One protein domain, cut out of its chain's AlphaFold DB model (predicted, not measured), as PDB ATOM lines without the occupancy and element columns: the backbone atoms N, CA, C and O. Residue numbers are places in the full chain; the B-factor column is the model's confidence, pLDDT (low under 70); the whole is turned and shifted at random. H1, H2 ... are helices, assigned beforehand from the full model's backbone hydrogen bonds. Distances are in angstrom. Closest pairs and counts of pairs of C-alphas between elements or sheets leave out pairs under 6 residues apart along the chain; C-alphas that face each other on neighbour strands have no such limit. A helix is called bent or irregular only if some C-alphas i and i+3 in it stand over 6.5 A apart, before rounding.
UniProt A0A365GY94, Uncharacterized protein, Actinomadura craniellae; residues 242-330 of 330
ATOM      1  N   GLU A 242     -38.218  56.570 -31.347       85.44
ATOM      2  CA  GLU A 242     -36.932  56.797 -30.685       85.44
ATOM      3  C   GLU A 242     -37.073  56.820 -29.162       85.44
ATOM      4  O   GLU A 242     -36.268  56.194 -28.467       85.44
ATOM      5  N   GLU A 243     -38.128  57.448 -28.647       89.06
ATOM      6  CA  GLU A 243     -38.452  57.415 -27.218       89.06
ATOM      7  C   GLU A 243     -38.702  55.977 -26.743       89.06
ATOM      8  O   GLU A 243     -38.130  55.541 -25.739       89.06
ATOM      9  N   MET A 244     -39.457  55.187 -27.517       91.25
ATOM     10  CA  MET A 244     -39.678  53.770 -27.220       91.25
ATOM     11  C   MET A 244     -38.360  52.982 -27.201       91.25
ATOM     12  O   MET A 244     -38.111  52.200 -26.283       91.25
ATOM     13  N   ARG A 245     -37.458  53.233 -28.158       92.12
ATOM     14  CA  ARG A 245     -36.129  52.601 -28.189       92.12
ATOM     15  C   ARG A 245     -35.300  52.942 -26.949       92.12
ATOM     16  O   ARG A 245     -34.606  52.069 -26.425       92.12
ATOM     17  N   GLN A 246     -35.358  54.182 -26.460       94.38
ATOM     18  CA  GLN A 246     -34.664  54.586 -25.230       94.38
ATOM     19  C   GLN A 246     -35.243  53.896 -23.987       94.38
ATOM     20  O   GLN A 246     -34.475  53.426 -23.138       94.38
ATOM     21  N   LEU A 247     -36.569  53.762 -23.899       95.38
ATOM     22  CA  LEU A 247     -37.232  53.010 -22.827       95.38
ATOM     23  C   LEU A 247     -36.820  51.534 -22.844       95.38
ATOM     24  O   LEU A 247     -36.420  50.993 -21.813       95.38
ATOM     25  N   MET A 248     -36.806  50.907 -24.021       96.38
ATOM     26  CA  MET A 248     -36.361  49.520 -24.199       96.38
ATOM     27  C   MET A 248     -34.893  49.326 -23.807       96.38
ATOM     28  O   MET A 248     -34.572  48.399 -23.067       96.38
ATOM     29  N   MET A 249     -33.997  50.227 -24.227       96.62
ATOM     30  CA  MET A 249     -32.585  50.209 -23.814       96.62
ATOM     31  C   MET A 249     -32.425  50.325 -22.294       96.62
ATOM     32  O   MET A 249     -31.577  49.650 -21.705       96.62
ATOM     33  N   THR A 250     -33.250  51.154 -21.656       97.06
ATOM     34  CA  THR A 250     -33.240  51.354 -20.203       97.06
ATOM     35  C   THR A 250     -33.735  50.110 -19.464       97.06
ATOM     36  O   THR A 250     -33.079  49.660 -18.523       97.06
ATOM     37  N   ALA A 251     -34.842  49.507 -19.907       97.06
ATOM     38  CA  ALA A 251     -35.377  48.266 -19.344       97.06
ATOM     39  C   ALA A 251     -34.394  47.091 -19.502       97.06
ATOM     40  O   ALA A 251     -34.085  46.404 -18.529       97.06
ATOM     41  N   LEU A 252     -33.792  46.924 -20.685       97.38
ATOM     42  CA  LEU A 252     -32.736  45.929 -20.908       97.38
ATOM     43  C   LEU A 252     -31.529  46.166 -19.990       97.38
ATOM     44  O   LEU A 252     -30.948  45.216 -19.476       97.38
ATOM     45  N   GLY A 253     -31.163  47.424 -19.731       95.69
ATOM     46  CA  GLY A 253     -30.115  47.774 -18.769       95.69
ATOM     47  C   GLY A 253     -30.420  47.327 -17.338       95.69
ATOM     48  O   GLY A 253     -29.519  46.829 -16.665       95.69
ATOM     49  N   ARG A 254     -31.674  47.465 -16.885       96.38
ATOM     50  CA  ARG A 254     -32.120  47.018 -15.551       96.38
ATOM     51  C   ARG A 254     -32.074  45.497 -15.402       96.38
ATOM     52  O   ARG A 254     -31.732  45.004 -14.331       96.38
ATOM     53  N   HIS A 255     -32.369  44.776 -16.479       96.56
ATOM     54  CA  HIS A 255     -32.499  43.319 -16.483       96.56
ATOM     55  C   HIS A 255     -31.319  42.583 -17.133       96.56
ATOM     56  O   HIS A 255     -31.468  41.438 -17.542       96.56
ATOM     57  N   ASN A 256     -30.145  43.218 -17.242       94.75
ATOM     58  CA  ASN A 256     -28.944  42.626 -17.855       94.75
ATOM     59  C   ASN A 256     -29.208  41.995 -19.241       94.75
ATOM     60  O   ASN A 256     -28.613  40.989 -19.613       94.75
ATOM     61  N   GLY A 257     -30.102  42.596 -20.019       93.25
ATOM     62  CA  GLY A 257     -30.460  42.125 -21.348       93.25
ATOM     63  C   GLY A 257     -31.440  40.952 -21.368       93.25
ATOM     64  O   GLY A 257     -31.654  40.403 -22.443       93.25
ATOM     65  N   ASP A 258     -32.042  40.548 -20.250       96.31
ATOM     66  CA  ASP A 258     -33.149  39.586 -20.265       96.31
ATOM     67  C   ASP A 258     -34.374  40.215 -20.954       96.31
ATOM     68  O   ASP A 258     -34.982  41.168 -20.458       96.31
ATOM     69  N   VAL A 259     -34.711  39.677 -22.130       96.31
ATOM     70  CA  VAL A 259     -35.805  40.156 -22.986       96.31
ATOM     71  C   VAL A 259     -37.156  39.988 -22.298       96.31
ATOM     72  O   VAL A 259     -37.981  40.898 -22.350       96.31
ATOM     73  N   LEU A 260     -37.392  38.845 -21.651       96.62
ATOM     74  CA  LEU A 260     -38.690  38.533 -21.055       96.62
ATOM     75  C   LEU A 260     -38.926  39.382 -19.811       96.62
ATOM     76  O   LEU A 260     -40.012  39.942 -19.650       96.62
ATOM     77  N   ALA A 261     -37.900  39.530 -18.969       96.31
ATOM     78  CA  ALA A 261     -37.977  40.393 -17.797       96.31
ATOM     79  C   ALA A 261     -38.171  41.867 -18.192       96.31
ATOM     80  O   ALA A 261     -39.058  42.524 -17.653       96.31
ATOM     81  N   ALA A 262     -37.428  42.363 -19.189       96.81
ATOM     82  CA  ALA A 262     -37.571  43.734 -19.680       96.81
ATOM     83  C   ALA A 262     -38.947  44.002 -20.320       96.81
ATOM     84  O   ALA A 262     -39.520  45.076 -20.130       96.81
ATOM     85  N   CYS A 263     -39.511  43.038 -21.056       96.69
ATOM     86  CA  CYS A 263     -40.873  43.144 -21.580       96.69
ATOM     87  C   CYS A 263     -41.921  43.177 -20.456       96.69
ATOM     88  O   CYS A 263     -42.846  43.983 -20.519       96.69
ATOM     89  N   ALA A 264     -41.784  42.327 -19.433       96.44
ATOM     90  CA  ALA A 264     -42.708  42.295 -18.298       96.44
ATOM     91  C   ALA A 264     -42.685  43.603 -17.489       96.44
ATOM     92  O   ALA A 264     -43.732  44.085 -17.063       96.44
ATOM     93  N   ASP A 265     -41.501  44.186 -17.324       96.50
ATOM     94  CA  ASP A 265     -41.268  45.458 -16.644       96.50
ATOM     95  C   ASP A 265     -41.938  46.631 -17.382       96.50
ATOM     96  O   ASP A 265     -42.772  47.332 -16.808       96.50
ATOM     97  N   LEU A 266     -41.711  46.762 -18.696       96.31
ATOM     98  CA  LEU A 266     -42.369  47.796 -19.510       96.31
ATOM     99  C   LEU A 266     -43.888  47.613 -19.600       96.31
ATOM    100  O   LEU A 266     -44.630  48.597 -19.602       96.31
ATOM    101  N   LEU A 267     -44.371  46.368 -19.629       95.44
ATOM    102  CA  LEU A 267     -45.804  46.087 -19.580       95.44
ATOM    103  C   LEU A 267     -46.415  46.517 -18.236       95.44
ATOM    104  O   LEU A 267     -47.523  47.052 -18.210       95.44
ATOM    105  N   GLY A 268     -45.687  46.327 -17.131       94.69
ATOM    106  CA  GLY A 268     -46.068  46.813 -15.803       94.69
ATOM    107  C   GLY A 268     -46.131  48.342 -15.710       94.69
ATOM    108  O   GLY A 268     -46.960  48.877 -14.975       94.69
ATOM    109  N   GLU A 269     -45.315  49.039 -16.500       94.62
ATOM    110  CA  GLU A 269     -45.309  50.501 -16.642       94.62
ATOM    111  C   GLU A 269     -46.401  51.022 -17.608       94.62
ATOM    112  O   GLU A 269     -46.619  52.228 -17.712       94.62
ATOM    113  N   GLY A 270     -47.147  50.126 -18.269       94.88
ATOM    114  CA  GLY A 270     -48.251  50.466 -19.175       94.88
ATOM    115  C   GLY A 270     -47.848  50.618 -20.645       94.88
ATOM    116  O   GLY A 270     -48.666  51.056 -21.456       94.88
ATOM    117  N   HIS A 271     -46.621  50.242 -21.009       94.06
ATOM    118  CA  HIS A 271     -46.141  50.266 -22.387       94.06
ATOM    119  C   HIS A 271     -46.439  48.945 -23.107       94.06
ATOM    120  O   HIS A 271     -46.277  47.856 -22.559       94.06
ATOM    121  N   VAL A 272     -46.850  49.034 -24.374       92.56
ATOM    122  CA  VAL A 272     -47.032  47.862 -25.238       92.56
ATOM    123  C   VAL A 272     -45.753  47.661 -26.042       92.56
ATOM    124  O   VAL A 272     -45.441  48.472 -26.909       92.56
ATOM    125  N   VAL A 273     -45.019  46.587 -25.752       93.31
ATOM    126  CA  VAL A 273     -43.771  46.241 -26.447       93.31
ATOM    127  C   VAL A 273     -43.809  44.784 -26.880       93.31
ATOM    128  O   VAL A 273     -44.167  43.902 -26.098       93.31
ATOM    129  N   TYR A 274     -43.428  44.529 -28.129       94.31
ATOM    130  CA  TYR A 274     -43.330  43.179 -28.665       94.31
ATOM    131  C   TYR A 274     -41.964  42.567 -28.353       94.31
ATOM    132  O   TYR A 274     -40.926  43.225 -28.451       94.31
ATOM    133  N   GLU A 275     -41.958  41.276 -28.021       95.62
ATOM    134  CA  GLU A 275     -40.733  40.532 -27.708       95.62
ATOM    135  C   GLU A 275     -39.726  40.562 -28.870       95.62
ATOM    136  O   GLU A 275     -38.520  40.667 -28.652       95.62
ATOM    137  N   GLU A 276     -40.209  40.524 -30.117       96.31
ATOM    138  CA  GLU A 276     -39.357  40.574 -31.309       96.31
ATOM    139  C   GLU A 276     -38.597  41.904 -31.419       96.31
ATOM    140  O   GLU A 276     -37.395  41.913 -31.693       96.31
ATOM    141  N   ASP A 277     -39.264  43.026 -31.150       94.69
ATOM    142  CA  ASP A 277     -38.635  44.347 -31.182       94.69
ATOM    143  C   ASP A 277     -37.648  44.512 -30.023       94.69
ATOM    144  O   ASP A 277     -36.567  45.090 -30.190       94.69
ATOM    145  N   MET A 278     -37.976  43.950 -28.854       96.31
ATOM    146  CA  MET A 278     -37.080  43.918 -27.698       96.31
ATOM    147  C   MET A 278     -35.819  43.103 -27.989       96.31
ATOM    148  O   MET A 278     -34.710  43.565 -27.720       96.31
ATOM    149  N   ARG A 279     -35.966  41.939 -28.627       96.94
ATOM    150  CA  ARG A 279     -34.851  41.093 -29.066       96.94
ATOM    151  C   ARG A 279     -33.970  41.805 -30.093       96.94
ATOM    152  O   ARG A 279     -32.759  41.871 -29.904       96.94
ATOM    153  N   LYS A 280     -34.564  42.431 -31.114       95.81
ATOM    154  CA  LYS A 280     -33.823  43.238 -32.104       95.81
ATOM    155  C   LYS A 280     -33.076  44.398 -31.452       95.81
ATOM    156  O   LYS A 280     -31.931  44.674 -31.804       95.81
ATOM    157  N   THR A 281     -33.705  45.090 -30.504       95.88
ATOM    158  CA  THR A 281     -33.074  46.205 -29.781       95.88
ATOM    159  C   THR A 281     -31.915  45.710 -28.924       95.88
ATOM    160  O   THR A 281     -30.840  46.316 -28.926       95.88
ATOM    161  N   ARG A 282     -32.095  44.568 -28.259       96.50
ATOM    162  CA  ARG A 282     -31.053  43.909 -27.480       96.50
ATOM    163  C   ARG A 282     -29.839  43.558 -28.332       96.50
ATOM    164  O   ARG A 282     -28.730  43.935 -27.971       96.50
ATOM    165  N   GLU A 283     -30.045  42.854 -29.438       96.06
ATOM    166  CA  GLU A 283     -28.968  42.337 -30.289       96.06
ATOM    167  C   GLU A 283     -28.230  43.455 -31.034       96.06
ATOM    168  O   GLU A 283     -27.003  43.460 -31.071       96.06
ATOM    169  N   ASN A 284     -28.960  44.439 -31.570       95.00
ATOM    170  CA  ASN A 284     -28.365  45.475 -32.417       95.00
ATOM    171  C   ASN A 284     -27.792  46.664 -31.637       95.00
ATOM    172  O   ASN A 284     -26.897  47.342 -32.137       95.00
ATOM    173  N   HIS A 285     -28.316  46.959 -30.444       94.81
ATOM    174  CA  HIS A 285     -27.974  48.190 -29.726       94.81
ATOM    175  C   HIS A 285     -27.447  47.915 -28.322       94.81
ATOM    176  O   HIS A 285     -26.342  48.341 -27.985       94.81
ATOM    177  N   TRP A 286     -28.215  47.201 -27.496       97.00
ATOM    178  CA  TRP A 286     -27.866  47.026 -26.088       97.00
ATOM    179  C   TRP A 286     -26.618  46.163 -25.898       97.00
ATOM    180  O   TRP A 286     -25.710  46.563 -25.172       97.00
ATOM    181  N   PHE A 287     -26.548  45.005 -26.561       97.50
ATOM    182  CA  PHE A 287     -25.468  44.040 -26.372       97.50
ATOM    183  C   PHE A 287     -24.112  44.582 -26.848       97.50
ATOM    184  O   PHE A 287     -23.183  44.582 -26.038       97.50
ATOM    185  N   PRO A 288     -23.976  45.154 -28.065       97.00
ATOM    186  CA  PRO A 288     -22.732  45.805 -28.474       97.00
ATOM    187  C   PRO A 288     -22.298  46.903 -27.502       97.00
ATOM    188  O   PRO A 288     -21.136  46.964 -27.108       97.00
ATOM    189  N   TYR A 289     -23.237  47.739 -27.051       95.88
ATOM    190  CA  TYR A 289     -22.943  48.802 -26.093       95.88
ATOM    191  C   TYR A 289     -22.466  48.257 -24.737       95.88
ATOM    192  O   TYR A 289     -21.493  48.761 -24.170       95.88
ATOM    193  N   ALA A 290     -23.114  47.208 -24.225       96.25
ATOM    194  CA  ALA A 290     -22.720  46.543 -22.988       96.25
ATOM    195  C   ALA A 290     -21.304  45.955 -23.100       96.25
ATOM    196  O   ALA A 290     -20.473  46.206 -22.226       96.25
ATOM    197  N   VAL A 291     -21.006  45.256 -24.199       97.12
ATOM    198  CA  VAL A 291     -19.687  44.669 -24.475       97.12
ATOM    199  C   VAL A 291     -18.610  45.748 -24.574       97.12
ATOM    200  O   VAL A 291     -17.598  45.649 -23.886       97.12
ATOM    201  N   TYR A 292     -18.826  46.818 -25.345       96.94
ATOM    202  CA  TYR A 292     -17.844  47.901 -25.462       96.94
ATOM    203  C   TYR A 292     -17.566  48.591 -24.127       96.94
ATOM    204  O   TYR A 292     -16.422  48.932 -23.829       96.94
ATOM    205  N   ARG A 293     -18.583  48.753 -23.275       96.31
ATOM    206  CA  ARG A 293     -18.394  49.305 -21.930       96.31
ATOM    207  C   ARG A 293     -17.540  48.391 -21.046       96.31
ATOM    208  O   ARG A 293     -16.740  48.896 -20.258       96.31
ATOM    209  N   LEU A 294     -17.710  47.074 -21.155       96.50
ATOM    210  CA  LEU A 294     -16.885  46.102 -20.434       96.50
ATOM    211  C   LEU A 294     -15.458  46.059 -20.993       96.50
ATOM    212  O   LEU A 294     -14.509  46.073 -20.217       96.50
ATOM    213  N   LEU A 295     -15.287  46.118 -22.315       96.62
ATOM    214  CA  LEU A 295     -13.969  46.212 -22.948       96.62
ATOM    215  C   LEU A 295     -13.222  47.473 -22.515       96.62
ATOM    216  O   LEU A 295     -12.054  47.391 -22.146       96.62
ATOM    217  N   ALA A 296     -13.898  48.622 -22.472       96.00
ATOM    218  CA  ALA A 296     -13.313  49.864 -21.973       96.00
ATOM    219  C   ALA A 296     -12.885  49.754 -20.499       96.00
ATOM    220  O   ALA A 296     -11.855  50.301 -20.113       96.00
ATOM    221  N   ARG A 297     -13.655  49.030 -19.673       96.81
ATOM    222  CA  ARG A 297     -13.333  48.779 -18.260       96.81
ATOM    223  C   ARG A 297     -12.128  47.849 -18.091       96.81
ATOM    224  O   ARG A 297     -11.296  48.111 -17.229       96.81
ATOM    225  N   HIS A 298     -12.043  46.796 -18.899       95.75
ATOM    226  CA  HIS A 298     -11.025  45.741 -18.799       95.75
ATOM    227  C   HIS A 298      -9.839  45.936 -19.747       95.75
ATOM    228  O   HIS A 298      -9.071  45.010 -19.985       95.75
ATOM    229  N   GLY A 299      -9.683  47.127 -20.332       92.56
ATOM    230  CA  GLY A 299      -8.561  47.434 -21.222       92.56
ATOM    231  C   GLY A 299      -8.521  46.597 -22.508       92.56
ATOM    232  O   GLY A 299      -7.445  46.357 -23.045       92.56
ATOM    233  N   GLY A 300      -9.673  46.142 -23.009       92.56
ATOM    234  CA  GLY A 300      -9.774  45.320 -24.221       92.56
ATOM    235  C   GLY A 300      -9.498  43.825 -24.015       92.56
ATOM    236  O   GLY A 300      -9.290  43.094 -24.996       92.56
ATOM    237  N   ASP A 301      -9.473  43.356 -22.766       94.44
ATOM    238  CA  ASP A 301      -9.384  41.931 -22.453       94.44
ATOM    239  C   ASP A 301     -10.744  41.242 -22.641       94.44
ATOM    240  O   ASP A 301     -11.679  41.455 -21.872       94.44
ATOM    241  N   GLY A 302     -10.857  40.418 -23.686       94.44
ATOM    242  CA  GLY A 302     -12.088  39.700 -24.009       94.44
ATOM    243  C   GLY A 302     -12.430  38.580 -23.023       94.44
ATOM    244  O   GLY A 302     -13.609  38.298 -22.841       94.44
ATOM    245  N   GLU A 303     -11.443  37.979 -22.352       96.25
ATOM    246  CA  GLU A 303     -11.683  36.881 -21.401       96.25
ATOM    247  C   GLU A 303     -12.349  37.406 -20.122       96.25
ATOM    248  O   GLU A 303     -13.312  36.822 -19.629       96.25
ATOM    249  N   LEU A 304     -11.907  38.569 -19.629       96.75
ATOM    250  CA  LEU A 304     -12.547  39.240 -18.491       96.75
ATOM    251  C   LEU A 304     -13.973  39.702 -18.820       96.75
ATOM    252  O   LEU A 304     -14.846  39.692 -17.954       96.75
ATOM    253  N   VAL A 305     -14.227  40.082 -20.076       96.88
ATOM    254  CA  VAL A 305     -15.576  40.423 -20.549       96.88
ATOM    255  C   VAL A 305     -16.477  39.189 -20.567       96.88
ATOM    256  O   VAL A 305     -17.602  39.279 -20.085       96.88
ATOM    257  N   VAL A 306     -15.991  38.051 -21.079       97.25
ATOM    258  CA  VAL A 306     -16.703  36.758 -21.047       97.25
ATOM    259  C   VAL A 306     -17.063  36.390 -19.612       97.25
ATOM    260  O   VAL A 306     -18.237  36.180 -19.315       97.25
ATOM    261  N   GLN A 307     -16.081  36.410 -18.707       97.12
ATOM    262  CA  GLN A 307     -16.301  36.086 -17.300       97.12
ATOM    263  C   GLN A 307     -17.377  36.984 -16.672       97.12
ATOM    264  O   GLN A 307     -18.279  36.489 -16.001       97.12
ATOM    265  N   GLU A 308     -17.321  38.298 -16.902       96.88
ATOM    266  CA  GLU A 308     -18.299  39.222 -16.324       96.88
ATOM    267  C   GLU A 308     -19.698  39.083 -16.953       96.88
ATOM    268  O   GLU A 308     -20.699  39.288 -16.265       96.88
ATOM    269  N   LEU A 309     -19.804  38.729 -18.240       96.12
ATOM    270  CA  LEU A 309     -21.093  38.422 -18.870       96.12
ATOM    271  C   LEU A 309     -21.709  37.145 -18.286       96.12
ATOM    272  O   LEU A 309     -22.903  37.143 -17.978       96.12
ATOM    273  N   ASP A 310     -20.896  36.112 -18.064       96.50
ATOM    274  CA  ASP A 310     -21.324  34.846 -17.467       96.50
ATOM    275  C   ASP A 310     -21.748  35.031 -15.998       96.50
ATOM    276  O   ASP A 310     -22.803  34.548 -15.588       96.50
ATOM    277  N   GLU A 311     -20.990  35.806 -15.211       96.19
ATOM    278  CA  GLU A 311     -21.335  36.162 -13.822       96.19
ATOM    279  C   GLU A 311     -22.661  36.926 -13.726       96.19
ATOM    280  O   GLU A 311     -23.399  36.800 -12.746       96.19
ATOM    281  N   ARG A 312     -22.981  37.717 -14.753       93.75
ATOM    282  CA  ARG A 312     -24.243  38.460 -14.861       93.75
ATOM    283  C   ARG A 312     -25.382  37.635 -15.460       93.75
ATOM    284  O   ARG A 312     -26.501  38.143 -15.518       93.75
ATOM    285  N   GLY A 313     -25.116  36.403 -15.900       94.44
ATOM    286  CA  GLY A 313     -26.095  35.532 -16.547       94.44
ATOM    287  C   GLY A 313     -26.598  36.070 -17.888       94.44
ATOM    288  O   GLY A 313     -27.738  35.808 -18.263       94.44
ATOM    289  N   VAL A 314     -25.789  36.865 -18.597       94.62
ATOM    290  CA  VAL A 314     -26.170  37.408 -19.905       94.62
ATOM    291  C   VAL A 314     -25.968  36.326 -20.957       94.62
ATOM    292  O   VAL A 314     -24.851  35.872 -21.164       94.62
ATOM    293  N   GLU A 315     -27.021  35.936 -21.670       92.56
ATOM    294  CA  GLU A 315     -26.889  35.022 -22.811       92.56
ATOM    295  C   GLU A 315     -26.310  35.748 -24.038       92.56
ATOM    296  O   GLU A 315     -26.775  36.830 -24.399       92.56
ATOM    297  N   TYR A 316     -25.336  35.177 -24.741       94.25
ATOM    298  CA  TYR A 316     -24.776  35.807 -25.942       94.25
ATOM    299  C   TYR A 316     -24.287  34.793 -26.974       94.25
ATOM    300  O   TYR A 316     -24.010  33.637 -26.658       94.25
ATOM    301  N   ASP A 317     -24.161  35.249 -28.222       95.44
ATOM    302  CA  ASP A 317     -23.474  34.495 -29.268       95.44
ATOM    303  C   ASP A 317     -21.954  34.721 -29.137       95.44
ATOM    304  O   ASP A 317     -21.489  35.862 -29.272       95.44
ATOM    305  N   PRO A 318     -21.152  33.666 -28.895       94.88
ATOM    306  CA  PRO A 318     -19.702  33.787 -28.765       94.88
ATOM    307  C   PRO A 318     -19.023  34.299 -30.043       94.88
ATOM    308  O   PRO A 318     -17.933  34.867 -29.975       94.88
ATOM    309  N   THR A 319     -19.642  34.113 -31.210       96.69
ATOM    310  CA  THR A 319     -19.136  34.619 -32.493       96.69
ATOM    311  C   THR A 319     -19.259  36.136 -32.551       96.69
ATOM    312  O   THR A 319     -18.264  36.815 -32.789       96.69
ATOM    313  N   VAL A 320     -20.441  36.671 -32.226       95.31
ATOM    314  CA  VAL A 320     -20.692  38.121 -32.178       95.31
ATOM    315  C   VAL A 320     -19.802  38.794 -31.136       95.31
ATOM    316  O   VAL A 320     -19.224  39.846 -31.405       95.31
ATOM    317  N   LEU A 321     -19.633  38.177 -29.961       96.19
ATOM    318  CA  LEU A 321     -18.723  38.696 -28.939       96.19
ATOM    319  C   LEU A 321     -17.283  38.771 -29.459       96.19
ATOM    320  O   LEU A 321     -16.627  39.797 -29.299       96.19
ATOM    321  N   ARG A 322     -16.797  37.715 -30.121       96.56
ATOM    322  CA  ARG A 322     -15.450  37.697 -30.703       96.56
ATOM    323  C   ARG A 322     -15.266  38.801 -31.744       96.56
ATOM    324  O   ARG A 322     -14.227  39.455 -31.743       96.56
ATOM    325  N   ASP A 323     -16.265  39.028 -32.590       96.81
ATOM    326  CA  ASP A 323     -16.222  40.082 -33.604       96.81
ATOM    327  C   ASP A 323     -16.163  41.480 -32.968       96.81
ATOM    328  O   ASP A 323     -15.357  42.303 -33.399       96.81
ATOM    329  N   LEU A 324     -16.920  41.722 -31.890       96.06
ATOM    330  CA  LEU A 324     -16.876  42.974 -31.119       96.06
ATOM    331  C   LEU A 324     -15.537  43.186 -30.389       96.06
ATOM    332  O   LEU A 324     -15.035  44.304 -30.293       96.06
ATOM    333  N   VAL A 325     -14.931  42.116 -29.867       96.12
ATOM    334  CA  VAL A 325     -13.595  42.181 -29.247       96.12
ATOM    335  C   VAL A 325     -12.528  42.484 -30.304       96.12
ATOM    336  O   VAL A 325     -11.618  43.276 -30.061       96.12
ATOM    337  N   ASN A 326     -12.638  41.877 -31.488       95.69
ATOM    338  CA  ASN A 326     -11.721  42.123 -32.598       95.69
ATOM    339  C   ASN A 326     -11.864  43.546 -33.151       95.69
ATOM    340  O   ASN A 326     -10.847  44.189 -33.400       95.69
ATOM    341  N   SER A 327     -13.092  44.058 -33.297       94.88
ATOM    342  CA  SER A 327     -13.335  45.430 -33.760       94.88
ATOM    343  C   SER A 327     -12.810  46.486 -32.790       94.88
ATOM    344  O   SER A 327     -12.449  47.569 -33.225       94.88
ATOM    345  N   TRP A 328     -12.732  46.180 -31.492       92.50
ATOM    346  CA  TRP A 328     -12.130  47.065 -30.490       92.50
ATOM    347  C   TRP A 328     -10.598  47.151 -30.588       92.50
ATOM    348  O   TRP A 328     -10.008  48.154 -30.194       92.50
ATOM    349  N   ARG A 329      -9.939  46.083 -31.058       88.06
ATOM    350  CA  ARG A 329      -8.469  45.996 -31.148       88.06
ATOM    351  C   ARG A 329      -7.896  46.526 -32.464       88.06
ATOM    352  O   ARG A 329      -6.689  46.761 -32.514       88.06
ATOM    353  N   GLY A 330      -8.722  46.614 -33.506       79.88
ATOM    354  CA  GLY A 330      -8.353  47.126 -34.831       79.88
ATOM    355  C   GLY A 330      -8.407  48.642 -34.896       79.88
ATOM    356  O   GLY A 330      -7.508  49.209 -35.553       79.88
TER     357      GLY A 330
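This is residues 242 to 330 of the 330 residues of an uncharacterized protein of Actinomadura craniellae (UniProt A0A365GY94). A long bent helix, H3, runs through the model and joins two small lobes of helices: its first arm, H3a, packs with H1 and H2 at one end of the longest axis, and its second arm, H3b, with H4 and H5 at the other. In each lobe the two further helices cross the arm at large angles. The printed part has 89 residues with five named helices, H1 to H5 in that order along the chain, and no named strand; the class is all helix. The whole is compact, with a radius of gyration of the C-alphas of 13.6 A, but elongated in outline, spanning 41 by 25 by 20 A.

Begin at H3, residues 275 to 297, the hub, which touches four other helices. By its hydrogen bonds it was assigned as one helix, but it is bent: C-alphas 284 and 287 are 6.9 A apart. Its arms, H3a, residues 275 to 284, and H3b, residues 287 to 297, stand at a steep tilt of 38 degrees, only just past shallow. Look next at H1, residues 242 to 254: it touches H3a and stands about perpendicular to it, at 83 degrees, closest at the C-alphas of Met 248 and Met 278, 6.6 A apart. H2, residues 259 to 268, touches H3a at a steep tilt of 56 degrees, opposite ways, closest at the C-alphas of Val 259 and Met 278, 6.2 A. H1 and H2 touch at a steep tilt of 66 degrees, opposite ways, closest at the C-alphas of Ala 251 and Ala 262, 5.0 A. Move on to H3b and find H4, residues 302 to 311, which touches it at a steep tilt of 64 degrees, opposite ways; the closest C-alphas, of Leu 294 and Val 305, are 5.8 A apart. H5, residues 318 to 329, touches H3b at a steep tilt of 48 degrees, the same way, closest at the C-alphas of Pro 288 and Leu 324, 7.0 A. H4 and H5 are close but not clearly touching, with the C-alphas of Gly 302 and Val 325 closest at 6.0 A. The helix packing is mostly crossed, with no touching pair at a shallow tilt. H1 and H2 are apart from H4 and H5. In H1, H2, H3a, H3b, H4 and H5 every O i to N i+4 pair is within hydrogen-bond range.

Find C-alpha 275 at (-40.733, 40.532, -27.708); from there H3a runs 14.1 A to C-alpha 284, and H3b runs 15.3 A from C-alpha 287 to C-alpha 297. H1 begins at C-alpha 242 at (-36.932, 56.797, -30.685) and is 18.6 A long; H2 and H4 are each 14.2 A. H5 runs 16.8 A to C-alpha 329 at (-8.469, 45.996, -31.148).

Look for the two C-alphas farthest apart at Gly 270 and Gly 330, 43.0 A. The printed part has no cut and ends at the chain's last residue, 330. The links H1 to H2 and H3 to H4 are tight, those from H2 to H3 and H4 to H5 short. The mean pLDDT of the printed part is 95.2, and no printed residue is under 70.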